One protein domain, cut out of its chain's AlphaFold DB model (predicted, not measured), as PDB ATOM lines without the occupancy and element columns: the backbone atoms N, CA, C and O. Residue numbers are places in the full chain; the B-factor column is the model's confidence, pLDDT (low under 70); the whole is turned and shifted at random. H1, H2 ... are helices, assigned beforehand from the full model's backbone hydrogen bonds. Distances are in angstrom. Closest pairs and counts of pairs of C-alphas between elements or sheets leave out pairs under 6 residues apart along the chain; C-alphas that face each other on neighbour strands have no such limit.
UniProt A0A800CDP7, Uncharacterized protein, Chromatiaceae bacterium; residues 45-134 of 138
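What this domain is: This is residues 45 to 134 of the 138 residues of an uncharacterized protein of Chromatiaceae bacterium (UniProt A0A800CDP7). The long helix H5 runs through the middle, with H1 packed side by side along it; H4 and H2 cross the first part of H5, and the short H3 sits by the end of H2. The printed part has 90 residues, 57 of them in the five named helices, which follow along the chain as H1, H2, H3, H4 and H5, with no named strand; its class is all helix, and it is compact, with a radius of gyration of the C-alphas of 12.6 A and spans of 36 by 31 by 20 A.

How they stand to each other: H5, residues 113 to 132, touches H1, residues 46 to 58, at a shallow tilt of 31 degrees, opposite ways; their closest C-alphas, Ala 50 and Ala 118, are 4.8 A apart. With residues 115 to 119 alone H5 touches H4, residues 99 to 107, at a steep tilt of 66 degrees; the closest C-alphas are Val 102 and Val 119, 5.4 A. H2, residues 68 to 78, touches H4 about perpendicular, 77 degrees, C-alphas 75 and 106 being closest at 5.3 A. H2 and H5 only just touch, with 3 pairs of C-alphas within 8 A, closest Ile 71 and Val 120 at 6.4 A. H3, residues 86 to 89, touches H2, closest C-alphas 78 and 88 at 5.1 A. Every O i to N i+4 pair is within hydrogen-bond range in H1, H2, H4 and H5; H3 is too short for one.

Where its parts are: H5 is 27.6 A long and H1 18.4 A. C-alpha 46 is at (-40.689, 7.367, -42.386), C-alpha 132 at (-56.094, 6.139, -50.336).

The domain as a whole: The printed part has no cut and no long link; residues 130 to 134 are under pLDDT 70.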
ATOM      1  N   SER A  45     -41.347  10.557 -46.007       89.88
ATOM      2  CA  SER A  45     -40.684   9.286 -45.703       89.88
ATOM      3  C   SER A  45     -40.750   9.008 -44.201       89.88
ATOM      4  O   SER A  45     -40.822   9.943 -43.402       89.88
ATOM      5  N   ALA A  46     -40.699   7.733 -43.803       90.69
ATOM      6  CA  ALA A  46     -40.689   7.367 -42.386       90.69
ATOM      7  C   ALA A  46     -39.476   7.946 -41.644       90.69
ATOM      8  O   ALA A  46     -39.622   8.433 -40.528       90.69
ATOM      9  N   ASN A  47     -38.309   7.993 -42.291       90.88
ATOM     10  CA  ASN A  47     -37.113   8.610 -41.718       90.88
ATOM     11  C   ASN A  47     -37.323  10.109 -41.466       90.88
ATOM     12  O   ASN A  47     -37.023  10.591 -40.378       90.88
ATOM     13  N   GLY A  48     -37.897  10.836 -42.433       91.75
ATOM     14  CA  GLY A  48     -38.216  12.258 -42.267       91.75
ATOM     15  C   GLY A  48     -39.236  12.508 -41.152       91.75
ATOM     16  O   GLY A  48     -39.122  13.490 -40.419       91.75
ATOM     17  N   ILE A  49     -40.194  11.593 -40.976       94.25
ATOM     18  CA  ILE A  49     -41.144  11.612 -39.856       94.25
ATOM     19  C   ILE A  49     -40.418  11.398 -38.522       94.25
ATOM     20  O   ILE A  49     -40.619  12.176 -37.593       94.25
ATOM     21  N   ALA A  50     -39.546  10.393 -38.428       94.12
ATOM     22  CA  ALA A  50     -38.784  10.113 -37.213       94.12
ATOM     23  C   ALA A  50     -37.848  11.278 -36.840       94.12
ATOM     24  O   ALA A  50     -37.731  11.638 -35.672       94.12
ATOM     25  N   GLU A  51     -37.215  11.917 -37.825       93.00
ATOM     26  CA  GLU A  51     -36.432  13.136 -37.610       93.00
ATOM     27  C   GLU A  51     -37.288  14.308 -37.127       93.00
ATOM     28  O   GLU A  51     -36.866  15.039 -36.233       93.00
ATOM     29  N   ALA A  52     -38.480  14.502 -37.697       92.81
ATOM     30  CA  ALA A  52     -39.395  15.547 -37.250       92.81
ATOM     31  C   ALA A  52     -39.839  15.328 -35.801       92.81
ATOM     32  O   ALA A  52     -39.790  16.271 -35.014       92.81
ATOM     33  N   ALA A  53     -40.188  14.091 -35.439       93.62
ATOM     34  CA  ALA A  53     -40.570  13.730 -34.080       93.62
ATOM     35  C   ALA A  53     -39.444  14.002 -33.073       93.62
ATOM     36  O   ALA A  53     -39.685  14.651 -32.056       93.62
ATOM     37  N   ARG A  54     -38.201  13.615 -33.400       94.06
ATOM     38  CA  ARG A  54     -37.023  13.947 -32.581       94.06
ATOM     39  C   ARG A  54     -36.862  15.453 -32.399       94.06
ATOM     40  O   ARG A  54     -36.778  15.922 -31.273       94.06
ATOM     41  N   ARG A  55     -36.924  16.229 -33.490       93.44
ATOM     42  CA  ARG A  55     -36.848  17.698 -33.411       93.44
ATOM     43  C   ARG A  55     -37.942  18.281 -32.519       93.44
ATOM     44  O   ARG A  55     -37.689  19.247 -31.811       93.44
ATOM     45  N   TRP A  56     -39.163  17.757 -32.560       93.50
ATOM     46  CA  TRP A  56     -40.236  18.254 -31.702       93.50
ATOM     47  C   TRP A  56     -40.002  17.928 -30.228       93.50
ATOM     48  O   TRP A  56     -40.211  18.807 -29.396       93.50
ATOM     49  N   ALA A  57     -39.518  16.726 -29.908       92.25
ATOM     50  CA  ALA A  57     -39.125  16.382 -28.543       92.25
ATOM     51  C   ALA A  57     -37.973  17.265 -28.037       92.25
ATOM     52  O   ALA A  57     -38.081  17.817 -26.944       92.25
ATOM     53  N   ASP A  58     -36.939  17.494 -28.853       92.50
ATOM     54  CA  ASP A  58     -35.806  18.369 -28.509       92.50
ATOM     55  C   ASP A  58     -36.247  19.816 -28.223       92.50
ATOM     56  O   ASP A  58     -35.644  20.512 -27.407       92.50
ATOM     57  N   ASN A  59     -37.325  20.273 -28.872       92.25
ATOM     58  CA  ASN A  59     -37.927  21.589 -28.644       92.25
ATOM     59  C   ASN A  59     -38.995  21.595 -27.529       92.25
ATOM     60  O   ASN A  59     -39.652  22.615 -27.327       92.25
ATOM     61  N   GLY A  60     -39.201  20.478 -26.822       89.75
ATOM     62  CA  GLY A  60     -40.185  20.360 -25.742       89.75
ATOM     63  C   GLY A  60     -41.645  20.402 -26.204       89.75
ATOM     64  O   GLY A  60     -42.526  20.741 -25.419       89.75
ATOM     65  N   LEU A  61     -41.912  20.089 -27.476       88.06
ATOM     66  CA  LEU A  61     -43.255  20.109 -28.069       88.06
ATOM     67  C   LEU A  61     -44.005  18.776 -27.925       88.06
ATOM     68  O   LEU A  61     -45.184  18.716 -28.261       88.06
ATOM     69  N   LEU A  62     -43.332  17.715 -27.469       89.19
ATOM     70  CA  LEU A  62     -43.928  16.398 -27.249       89.19
ATOM     71  C   LEU A  62     -43.910  16.045 -25.764       89.19
ATOM     72  O   LEU A  62     -42.863  16.100 -25.119       89.19
ATOM     73  N   ALA A  63     -45.065  15.630 -25.257       82.75
ATOM     74  CA  ALA A  63     -45.227  15.021 -23.946       82.75
ATOM     75  C   ALA A  63     -45.635  13.545 -24.098       82.75
ATOM     76  O   ALA A  63     -46.056  13.107 -25.170       82.75
ATOM     77  N   LEU A  64     -45.491  12.758 -23.027       74.38
ATOM     78  CA  LEU A  64     -45.803  11.318 -23.033       74.38
ATOM     79  C   LEU A  64     -47.269  11.022 -23.388       74.38
ATOM     80  O   LEU A  64     -47.561   9.983 -23.973       74.38
ATOM     81  N   ASP A  65     -48.173  11.941 -23.066       84.44
ATOM     82  CA  ASP A  65     -49.617  11.829 -23.267       84.44
ATOM     83  C   ASP A  65     -50.093  12.334 -24.640       84.44
ATOM     84  O   ASP A  65     -51.236  12.091 -25.019       84.44
ATOM     85  N   THR A  66     -49.221  12.985 -25.425       85.56
ATOM     86  CA  THR A  66     -49.600  13.666 -26.680       85.56
ATOM     87  C   THR A  66     -50.279  12.735 -27.690       85.56
ATOM     88  O   THR A  66     -51.127  13.187 -28.453       85.56
ATOM     89  N   PHE A  67     -49.917  11.449 -27.689       91.25
ATOM     90  CA  PHE A  67     -50.477  10.434 -28.585       91.25
ATOM     91  C   PHE A  67     -50.894   9.150 -27.849       91.25
ATOM     92  O   PHE A  67     -50.858   8.055 -28.421       91.25
ATOM     93  N   GLU A  68     -51.218   9.245 -26.556       89.56
ATOM     94  CA  GLU A  68     -51.510   8.072 -25.722       89.56
ATOM     95  C   GLU A  68     -52.716   7.277 -26.247       89.56
ATOM     96  O   GLU A  68     -52.675   6.046 -26.315       89.56
ATOM     97  N   GLN A  69     -53.773   7.972 -26.673       91.75
ATOM     98  CA  GLN A  69     -54.994   7.337 -27.169       91.75
ATOM     99  C   GLN A  69     -54.758   6.639 -28.513       91.75
ATOM    100  O   GLN A  69     -55.190   5.503 -28.723       91.75
ATOM    101  N   GLU A  70     -54.032   7.293 -29.416       92.50
ATOM    102  CA  GLU A  70     -53.714   6.788 -30.746       92.50
ATOM    103  C   GLU A  70     -52.816   5.556 -30.659       92.50
ATOM    104  O   GLU A  70     -53.073   4.551 -31.330       92.50
ATOM    105  N   ILE A  71     -51.777   5.601 -29.816       94.06
ATOM    106  CA  ILE A  71     -50.884   4.455 -29.666       94.06
ATOM    107  C   ILE A  71     -51.571   3.297 -28.944       94.06
ATOM    108  O   ILE A  71     -51.352   2.150 -29.331       94.06
ATOM    109  N   ALA A  72     -52.441   3.561 -27.962       92.62
ATOM    110  CA  ALA A  72     -53.253   2.524 -27.326       92.62
ATOM    111  C   ALA A  72     -54.146   1.813 -28.353       92.62
ATOM    112  O   ALA A  72     -54.097   0.588 -28.467       92.62
ATOM    113  N   TYR A  73     -54.857   2.577 -29.187       94.00
ATOM    114  CA  TYR A  73     -55.666   2.020 -30.270       94.00
ATOM    115  C   TYR A  73     -54.840   1.150 -31.234       94.00
ATOM    116  O   TYR A  73     -55.261   0.055 -31.616       94.00
ATOM    117  N   PHE A  74     -53.650   1.605 -31.638       93.88
ATOM    118  CA  PHE A  74     -52.800   0.817 -32.532       93.88
ATOM    119  C   PHE A  74     -52.213  -0.425 -31.869       93.88
ATOM    120  O   PHE A  74     -52.100  -1.452 -32.541       93.88
ATOM    121  N   ARG A  75     -51.878  -0.372 -30.578       94.12
ATOM    122  CA  ARG A  75     -51.449  -1.549 -29.814       94.12
ATOM    123  C   ARG A  75     -52.558  -2.595 -29.784       94.12
ATOM    124  O   ARG A  75     -52.309  -3.711 -30.223       94.12
ATOM    125  N   ASP A  76     -53.781  -2.214 -29.424       92.12
ATOM    126  CA  ASP A  76     -54.929  -3.131 -29.384       92.12
ATOM    127  C   ASP A  76     -55.252  -3.731 -30.764       92.12
ATOM    128  O   ASP A  76     -55.650  -4.890 -30.893       92.12
ATOM    129  N   ARG A  77     -55.053  -2.954 -31.834       92.19
ATOM    130  CA  ARG A  77     -55.298  -3.400 -33.212       92.19
ATOM    131  C   ARG A  77     -54.217  -4.341 -33.748       92.19
ATOM    132  O   ARG A  77     -54.514  -5.255 -34.528       92.19
ATOM    133  N   TYR A  78     -52.955  -4.070 -33.429       94.19
ATOM    134  CA  TYR A  78     -51.807  -4.723 -34.061       94.19
ATOM    135  C   TYR A  78     -51.106  -5.746 -33.192       94.19
ATOM    136  O   TYR A  78     -50.347  -6.540 -33.745       94.19
ATOM    137  N   VAL A  79     -51.366  -5.768 -31.889       92.56
ATOM    138  CA  VAL A  79     -50.762  -6.698 -30.941       92.56
ATOM    139  C   VAL A  79     -51.865  -7.376 -30.137       92.56
ATOM    140  O   VAL A  79     -52.677  -6.725 -29.492       92.56
ATOM    141  N   MET A  80     -51.883  -8.705 -30.170       91.25
ATOM    142  CA  MET A  80     -52.795  -9.541 -29.392       91.25
ATOM    143  C   MET A  80     -51.979 -10.672 -28.775       91.25
ATOM    144  O   MET A  80     -51.183 -11.301 -29.470       91.25
ATOM    145  N   ASP A  81     -52.113 -10.882 -27.464       87.50
ATOM    146  CA  ASP A  81     -51.373 -11.909 -26.713       87.50
ATOM    147  C   ASP A  81     -49.845 -11.873 -26.932       87.50
ATOM    148  O   ASP A  81     -49.170 -12.897 -27.019       87.50
ATOM    149  N   GLY A  82     -49.281 -10.665 -27.061       83.38
ATOM    150  CA  GLY A  82     -47.847 -10.457 -27.297       83.38
ATOM    151  C   GLY A  82     -47.373 -10.799 -28.715       83.38
ATOM    152  O   GLY A  82     -46.173 -10.755 -28.983       83.38
ATOM    153  N   GLN A  83     -48.288 -11.113 -29.636       90.38
ATOM    154  CA  GLN A  83     -47.989 -11.380 -31.039       90.38
ATOM    155  C   GLN A  83     -48.599 -10.329 -31.964       90.38
ATOM    156  O   GLN A  83     -49.676  -9.789 -31.715       90.38
ATOM    157  N   PHE A  84     -47.911 -10.054 -33.074       92.00
ATOM    158  CA  PHE A  84     -48.430  -9.151 -34.096       92.00
ATOM    159  C   PHE A  84     -49.575  -9.804 -34.873       92.00
ATOM    160  O   PHE A  84     -49.443 -10.915 -35.388       92.00
ATOM    161  N   THR A  85     -50.691  -9.090 -34.991       92.81
ATOM    162  CA  THR A  85     -51.895  -9.582 -35.665       92.81
ATOM    163  C   THR A  85     -51.732  -9.583 -37.187       92.81
ATOM    164  O   THR A  85     -50.863  -8.921 -37.761       92.81
ATOM    165  N   TYR A  86     -52.638 -10.264 -37.895       90.00
ATOM    166  CA  TYR A  86     -52.705 -10.183 -39.360       90.00
ATOM    167  C   TYR A  86     -52.888  -8.738 -39.867       90.00
ATOM    168  O   TYR A  86     -52.376  -8.386 -40.931       90.00
ATOM    169  N   HIS A  87     -53.559  -7.873 -39.097       87.75
ATOM    170  CA  HIS A  87     -53.725  -6.462 -39.450       87.75
ATOM    171  C   HIS A  87     -52.396  -5.706 -39.494       87.75
ATOM    172  O   HIS A  87     -52.254  -4.792 -40.308       87.75
ATOM    173  N   PHE A  88     -51.413  -6.104 -38.683       90.25
ATOM    174  CA  PHE A  88     -50.071  -5.534 -38.740       90.25
ATOM    175  C   PHE A  88     -49.390  -5.854 -40.076       90.25
ATOM    176  O   PHE A  88     -48.828  -4.974 -40.721       90.25
ATOM    177  N   ASN A  89     -49.527  -7.090 -40.567       86.88
ATOM    178  CA  ASN A  89     -48.974  -7.484 -41.869       86.88
ATOM    179  C   ASN A  89     -49.608  -6.701 -43.036       86.88
ATOM    180  O   ASN A  89     -48.951  -6.438 -44.044       86.88
ATOM    181  N   GLN A  90     -50.863  -6.271 -42.875       87.06
ATOM    182  CA  GLN A  90     -51.605  -5.446 -43.835       87.06
ATOM    183  C   GLN A  90     -51.189  -3.964 -43.846       87.06
ATOM    184  O   GLN A  90     -51.671  -3.206 -44.692       87.06
ATOM    185  N   LEU A  91     -50.300  -3.525 -42.946       86.50
ATOM    186  CA  LEU A  91     -49.656  -2.209 -43.059       86.50
ATOM    187  C   LEU A  91     -48.661  -2.146 -44.223       86.50
ATOM    188  O   LEU A  91     -48.354  -1.050 -44.691       86.50
ATOM    189  N   HIS A  92     -48.158  -3.301 -44.675       87.62
ATOM    190  CA  HIS A  92     -47.145  -3.409 -45.728       87.62
ATOM    191  C   HIS A  92     -45.954  -2.461 -45.502       87.62
ATOM    192  O   HIS A  92     -45.561  -1.696 -46.389       87.62
ATOM    193  N   LEU A  93     -45.389  -2.506 -44.287       87.56
ATOM    194  CA  LEU A  93     -44.162  -1.784 -43.950       87.56
ATOM    195  C   LEU A  93     -43.028  -2.255 -44.866       87.56
ATOM    196  O   LEU A  93     -42.689  -3.439 -44.916       87.56
ATOM    197  N   ARG A  94     -42.444  -1.316 -45.602       88.31
ATOM    198  CA  ARG A  94     -41.240  -1.512 -46.405       88.31
ATOM    199  C   ARG A  94     -40.025  -1.429 -45.488       88.31
ATOM    200  O   ARG A  94     -40.084  -0.966 -44.350       88.31
ATOM    201  N   ARG A  95     -38.870  -1.829 -46.016       86.56
ATOM    202  CA  ARG A  95     -37.596  -1.771 -45.286       86.56
ATOM    203  C   ARG A  95     -37.271  -0.370 -44.750       86.56
ATOM    204  O   ARG A  95     -36.727  -0.266 -43.661       86.56
ATOM    205  N   ASN A  96     -37.636   0.674 -45.493       87.50
ATOM    206  CA  ASN A  96     -37.347   2.069 -45.150       87.50
ATOM    207  C   ASN A  96     -38.467   2.726 -44.322       87.50
ATOM    208  O   ASN A  96     -38.526   3.947 -44.262       87.50
ATOM    209  N   ASP A  97     -39.370   1.934 -43.734       90.06
ATOM    210  CA  ASP A  97     -40.461   2.418 -42.874       90.06
ATOM    211  C   ASP A  97     -40.199   2.250 -41.388       90.06
ATOM    212  O   ASP A  97     -41.135   2.148 -40.600       90.06
ATOM    213  N   GLU A  98     -38.925   2.156 -41.017       90.81
ATOM    214  CA  GLU A  98     -38.508   1.927 -39.637       90.81
ATOM    215  C   GLU A  98     -39.252   0.743 -38.970       90.81
ATOM    216  O   GLU A  98     -39.763   0.865 -37.855       90.81
ATOM    217  N   PRO A  99     -39.341  -0.445 -39.613       92.81
ATOM    218  CA  PRO A  99     -40.155  -1.550 -39.099       92.81
ATOM    219  C   PRO A  99     -39.691  -2.053 -37.727       92.81
ATOM    220  O   PRO A  99     -40.495  -2.602 -36.977       92.81
ATOM    221  N   ALA A 100     -38.409  -1.885 -37.391       93.12
ATOM    222  CA  ALA A 100     -37.884  -2.214 -36.069       93.12
ATOM    223  C   ALA A 100     -38.431  -1.262 -34.994       93.12
ATOM    224  O   ALA A 100     -38.913  -1.733 -33.967       93.12
ATOM    225  N   LEU A 101     -38.431   0.048 -35.266       94.44
ATOM    226  CA  LEU A 101     -38.992   1.066 -34.376       94.44
ATOM    227  C   LEU A 101     -40.492   0.848 -34.171       94.44
ATOM    228  O   LEU A 101     -40.958   0.793 -33.038       94.44
ATOM    229  N   VAL A 102     -41.238   0.639 -35.260       94.44
ATOM    230  CA  VAL A 102     -42.684   0.390 -35.190       94.44
ATOM    231  C   VAL A 102     -42.987  -0.836 -34.327       94.44
ATOM    232  O   VAL A 102     -43.863  -0.783 -33.467       94.44
ATOM    233  N   LYS A 103     -42.246  -1.936 -34.510       94.44
ATOM    234  CA  LYS A 103     -42.426  -3.139 -33.686       94.44
ATOM    235  C   LYS A 103     -42.086  -2.890 -32.221       94.44
ATOM    236  O   LYS A 103     -42.851  -3.320 -31.366       94.44
ATOM    237  N   LYS A 104     -40.976  -2.200 -31.941       94.56
ATOM    238  CA  LYS A 104     -40.554  -1.852 -30.580       94.56
ATOM    239  C   LYS A 104     -41.665  -1.097 -29.848       94.56
ATOM    240  O   LYS A 104     -42.133  -1.563 -28.820       94.56
ATOM    241  N   VAL A 105     -42.152   0.006 -30.418       94.38
ATOM    242  CA  VAL A 105     -43.136   0.887 -29.756       94.38
ATOM    243  C   VAL A 105     -44.506   0.229 -29.579       94.38
ATOM    244  O   VAL A 105     -45.215   0.484 -28.603       94.38
ATOM    245  N   LEU A 106     -44.905  -0.633 -30.518       94.00
ATOM    246  CA  LEU A 106     -46.153  -1.385 -30.388       94.00
ATOM    247  C   LEU A 106     -46.048  -2.517 -29.353       94.00
ATOM    248  O   LEU A 106     -47.051  -2.839 -28.722       94.00
ATOM    249  N   ALA A 107     -44.870  -3.116 -29.166       90.94
ATOM    250  CA  ALA A 107     -44.663  -4.199 -28.203       90.94
ATOM    251  C   ALA A 107     -44.362  -3.697 -26.779       90.94
ATOM    252  O   ALA A 107     -44.777  -4.319 -25.803       90.94
ATOM    253  N   GLU A 108     -43.642  -2.584 -26.650       85.31
ATOM    254  CA  GLU A 108     -43.202  -2.014 -25.376       85.31
ATOM    255  C   GLU A 108     -44.134  -0.886 -24.938       85.31
ATOM    256  O   GLU A 108     -44.566  -0.076 -25.755       85.31
ATOM    257  N   LYS A 109     -44.435  -0.798 -23.636       76.25
ATOM    258  CA  LYS A 109     -45.269   0.288 -23.092       76.25
ATOM    259  C   LYS A 109     -44.479   1.568 -22.791       76.25
ATOM    260  O   LYS A 109     -45.061   2.642 -22.909       76.25
ATOM    261  N   ASP A 110     -43.173   1.460 -22.544       84.06
ATOM    262  CA  ASP A 110     -42.317   2.547 -22.039       84.06
ATOM    263  C   ASP A 110     -41.461   3.211 -23.135       84.06
ATOM    264  O   ASP A 110     -40.273   3.475 -22.959       84.06
ATOM    265  N   SER A 111     -42.046   3.445 -24.310       90.88
ATOM    266  CA  SER A 111     -41.357   4.137 -25.408       90.88
ATOM    267  C   SER A 111     -41.276   5.645 -25.175       90.88
ATOM    268  O   SER A 111     -42.159   6.237 -24.553       90.88
ATOM    269  N   ALA A 112     -40.227   6.279 -25.701       92.38
ATOM    270  CA  ALA A 112     -40.051   7.722 -25.568       92.38
ATOM    271  C   ALA A 112     -41.104   8.508 -26.392       92.38
ATOM    272  O   ALA A 112     -41.600   7.988 -27.398       92.38
ATOM    273  N   PRO A 113     -41.455   9.755 -26.009       92.31
ATOM    274  CA  PRO A 113     -42.480  10.544 -26.706       92.31
ATOM    275  C   PRO A 113     -42.231  10.730 -28.210       92.31
ATOM    276  O   PRO A 113     -43.168  10.690 -29.006       92.31
ATOM    277  N   ASP A 114     -40.973  10.910 -28.617       95.00
ATOM    278  CA  ASP A 114     -40.572  11.025 -30.020       95.00
ATOM    279  C   ASP A 114     -40.757   9.710 -30.784       95.00
ATOM    280  O   ASP A 114     -41.247   9.721 -31.915       95.00
ATOM    281  N   GLU A 115     -40.433   8.573 -30.167       95.25
ATOM    282  CA  GLU A 115     -40.658   7.251 -30.758       95.25
ATOM    283  C   GLU A 115     -42.156   6.981 -30.954       95.25
ATOM    284  O   GLU A 115     -42.565   6.505 -32.017       95.25
ATOM    285  N   ILE A 116     -42.987   7.341 -29.968       94.88
ATOM    286  CA  ILE A 116     -44.450   7.222 -30.051       94.88
ATOM    287  C   ILE A 116     -44.990   8.087 -31.193       94.88
ATOM    288  O   ILE A 116     -45.695   7.580 -32.071       94.88
ATOM    289  N   ALA A 117     -44.624   9.372 -31.223       94.50
ATOM    290  CA  ALA A 117     -45.056  10.299 -32.263       94.50
ATOM    291  C   ALA A 117     -44.629   9.825 -33.662       94.50
ATOM    292  O   ALA A 117     -45.429   9.845 -34.603       94.50
ATOM    293  N   ALA A 118     -43.389   9.345 -33.798       95.44
ATOM    294  CA  ALA A 118     -42.886   8.800 -35.051       95.44
ATOM    295  C   ALA A 118     -43.724   7.604 -35.516       95.44
ATOM    296  O   ALA A 118     -44.158   7.569 -36.667       95.44
ATOM    297  N   VAL A 119     -43.999   6.642 -34.633       95.81
ATOM    298  CA  VAL A 119     -44.739   5.425 -34.992       95.81
ATOM    299  C   VAL A 119     -46.188   5.721 -35.358       95.81
ATOM    300  O   VAL A 119     -46.665   5.205 -36.373       95.81
ATOM    301  N   VAL A 120     -46.869   6.594 -34.612       94.62
ATOM    302  CA  VAL A 120     -48.233   7.036 -34.942       94.62
ATOM    303  C   VAL A 120     -48.272   7.659 -36.339       94.62
ATOM    304  O   VAL A 120     -49.073   7.248 -37.183       94.62
ATOM    305  N   LEU A 121     -47.357   8.580 -36.640       93.56
ATOM    306  CA  LEU A 121     -47.306   9.248 -37.941       93.56
ATOM    307  C   LEU A 121     -46.879   8.317 -39.086       93.56
ATOM    308  O   LEU A 121     -47.391   8.451 -40.198       93.56
ATOM    309  N   ILE A 122     -45.995   7.343 -38.839       93.88
ATOM    310  CA  ILE A 122     -45.621   6.314 -39.825       93.88
ATOM    311  C   ILE A 122     -46.826   5.430 -40.164       93.88
ATOM    312  O   ILE A 122     -47.056   5.128 -41.338       93.88
ATOM    313  N   ILE A 123     -47.626   5.035 -39.172       92.75
ATOM    314  CA  ILE A 123     -48.850   4.256 -39.396       92.75
ATOM    315  C   ILE A 123     -49.853   5.066 -40.232       92.75
ATOM    316  O   ILE A 123     -50.392   4.549 -41.215       92.75
ATOM    317  N   VAL A 124     -50.051   6.351 -39.920       90.19
ATOM    318  CA  VAL A 124     -50.916   7.250 -40.709       90.19
ATOM    319  C   VAL A 124     -50.399   7.417 -42.145       90.19
ATOM    320  O   VAL A 124     -51.168   7.286 -43.102       90.19
ATOM    321  N   TYR A 125     -49.091   7.616 -42.322       89.31
ATOM    322  CA  TYR A 125     -48.439   7.667 -43.633       89.31
ATOM    323  C   TYR A 125     -48.692   6.392 -44.450       89.31
ATOM    324  O   TYR A 125     -49.003   6.448 -45.645       89.31
ATOM    325  N   ARG A 126     -48.612   5.225 -43.803       88.75
ATOM    326  CA  ARG A 126     -48.885   3.927 -44.431       88.75
ATOM    327  C   ARG A 126     -50.347   3.780 -44.813       88.75
ATOM    328  O   ARG A 126     -50.621   3.303 -45.912       88.75
ATOM    329  N   TYR A 127     -51.281   4.234 -43.982       85.56
ATOM    330  CA  TYR A 127     -52.695   4.252 -44.349       85.56
ATOM    331  C   TYR A 127     -52.966   5.120 -45.574       85.56
ATOM    332  O   TYR A 127     -53.642   4.661 -46.498       85.56
ATOM    333  N   ARG A 128     -52.375   6.315 -45.646       82.12
ATOM    334  CA  ARG A 128     -52.488   7.178 -46.827       82.12
ATOM    335  C   ARG A 128     -51.997   6.471 -48.092       82.12
ATOM    336  O   ARG A 128     -52.717   6.413 -49.087       82.12
ATOM    337  N   ASN A 129     -50.805   5.884 -48.045       76.69
ATOM    338  CA  ASN A 129     -50.190   5.275 -49.225       76.69
ATOM    339  C   ASN A 129     -50.831   3.940 -49.631       76.69
ATOM    340  O   ASN A 129     -50.881   3.626 -50.813       76.69
ATOM    341  N   ASN A 130     -51.305   3.147 -48.669       67.19
ATOM    342  CA  ASN A 130     -51.801   1.794 -48.924       67.19
ATOM    343  C   ASN A 130     -53.325   1.729 -49.141       67.19
ATOM    344  O   ASN A 130     -53.816   0.773 -49.734       67.19
ATOM    345  N   ARG A 131     -54.096   2.708 -48.642       60.06
ATOM    346  CA  ARG A 131     -55.574   2.682 -48.695       60.06
ATOM    347  C   ARG A 131     -56.198   3.825 -49.495       60.06
ATOM    348  O   ARG A 131     -57.290   3.626 -50.011       60.06
ATOM    349  N   LEU A 132     -55.533   4.977 -49.627       50.97
ATOM    350  CA  LEU A 132     -56.094   6.139 -50.336       50.97
ATOM    351  C   LEU A 132     -55.520   6.334 -51.750       50.97
ATOM    352  O   LEU A 132     -56.232   6.829 -52.616       50.97
ATOM    353  N   PHE A 133     -54.282   5.901 -52.020       49.78
ATOM    354  CA  PHE A 133     -53.647   6.030 -53.345       49.78
ATOM    355  C   PHE A 133     -52.884   4.763 -53.778       49.78
ATOM    356  O   PHE A 133     -51.667   4.811 -53.955       49.78
ATOM    357  N   PRO A 134     -53.561   3.620 -53.991       48.38
ATOM    358  CA  PRO A 134     -52.882   2.364 -54.320       48.38
ATOM    359  C   PRO A 134     -52.124   2.369 -55.669       48.38
ATOM    360  O   PRO A 134     -51.265   1.517 -55.865       48.38
TER     361      PRO A 134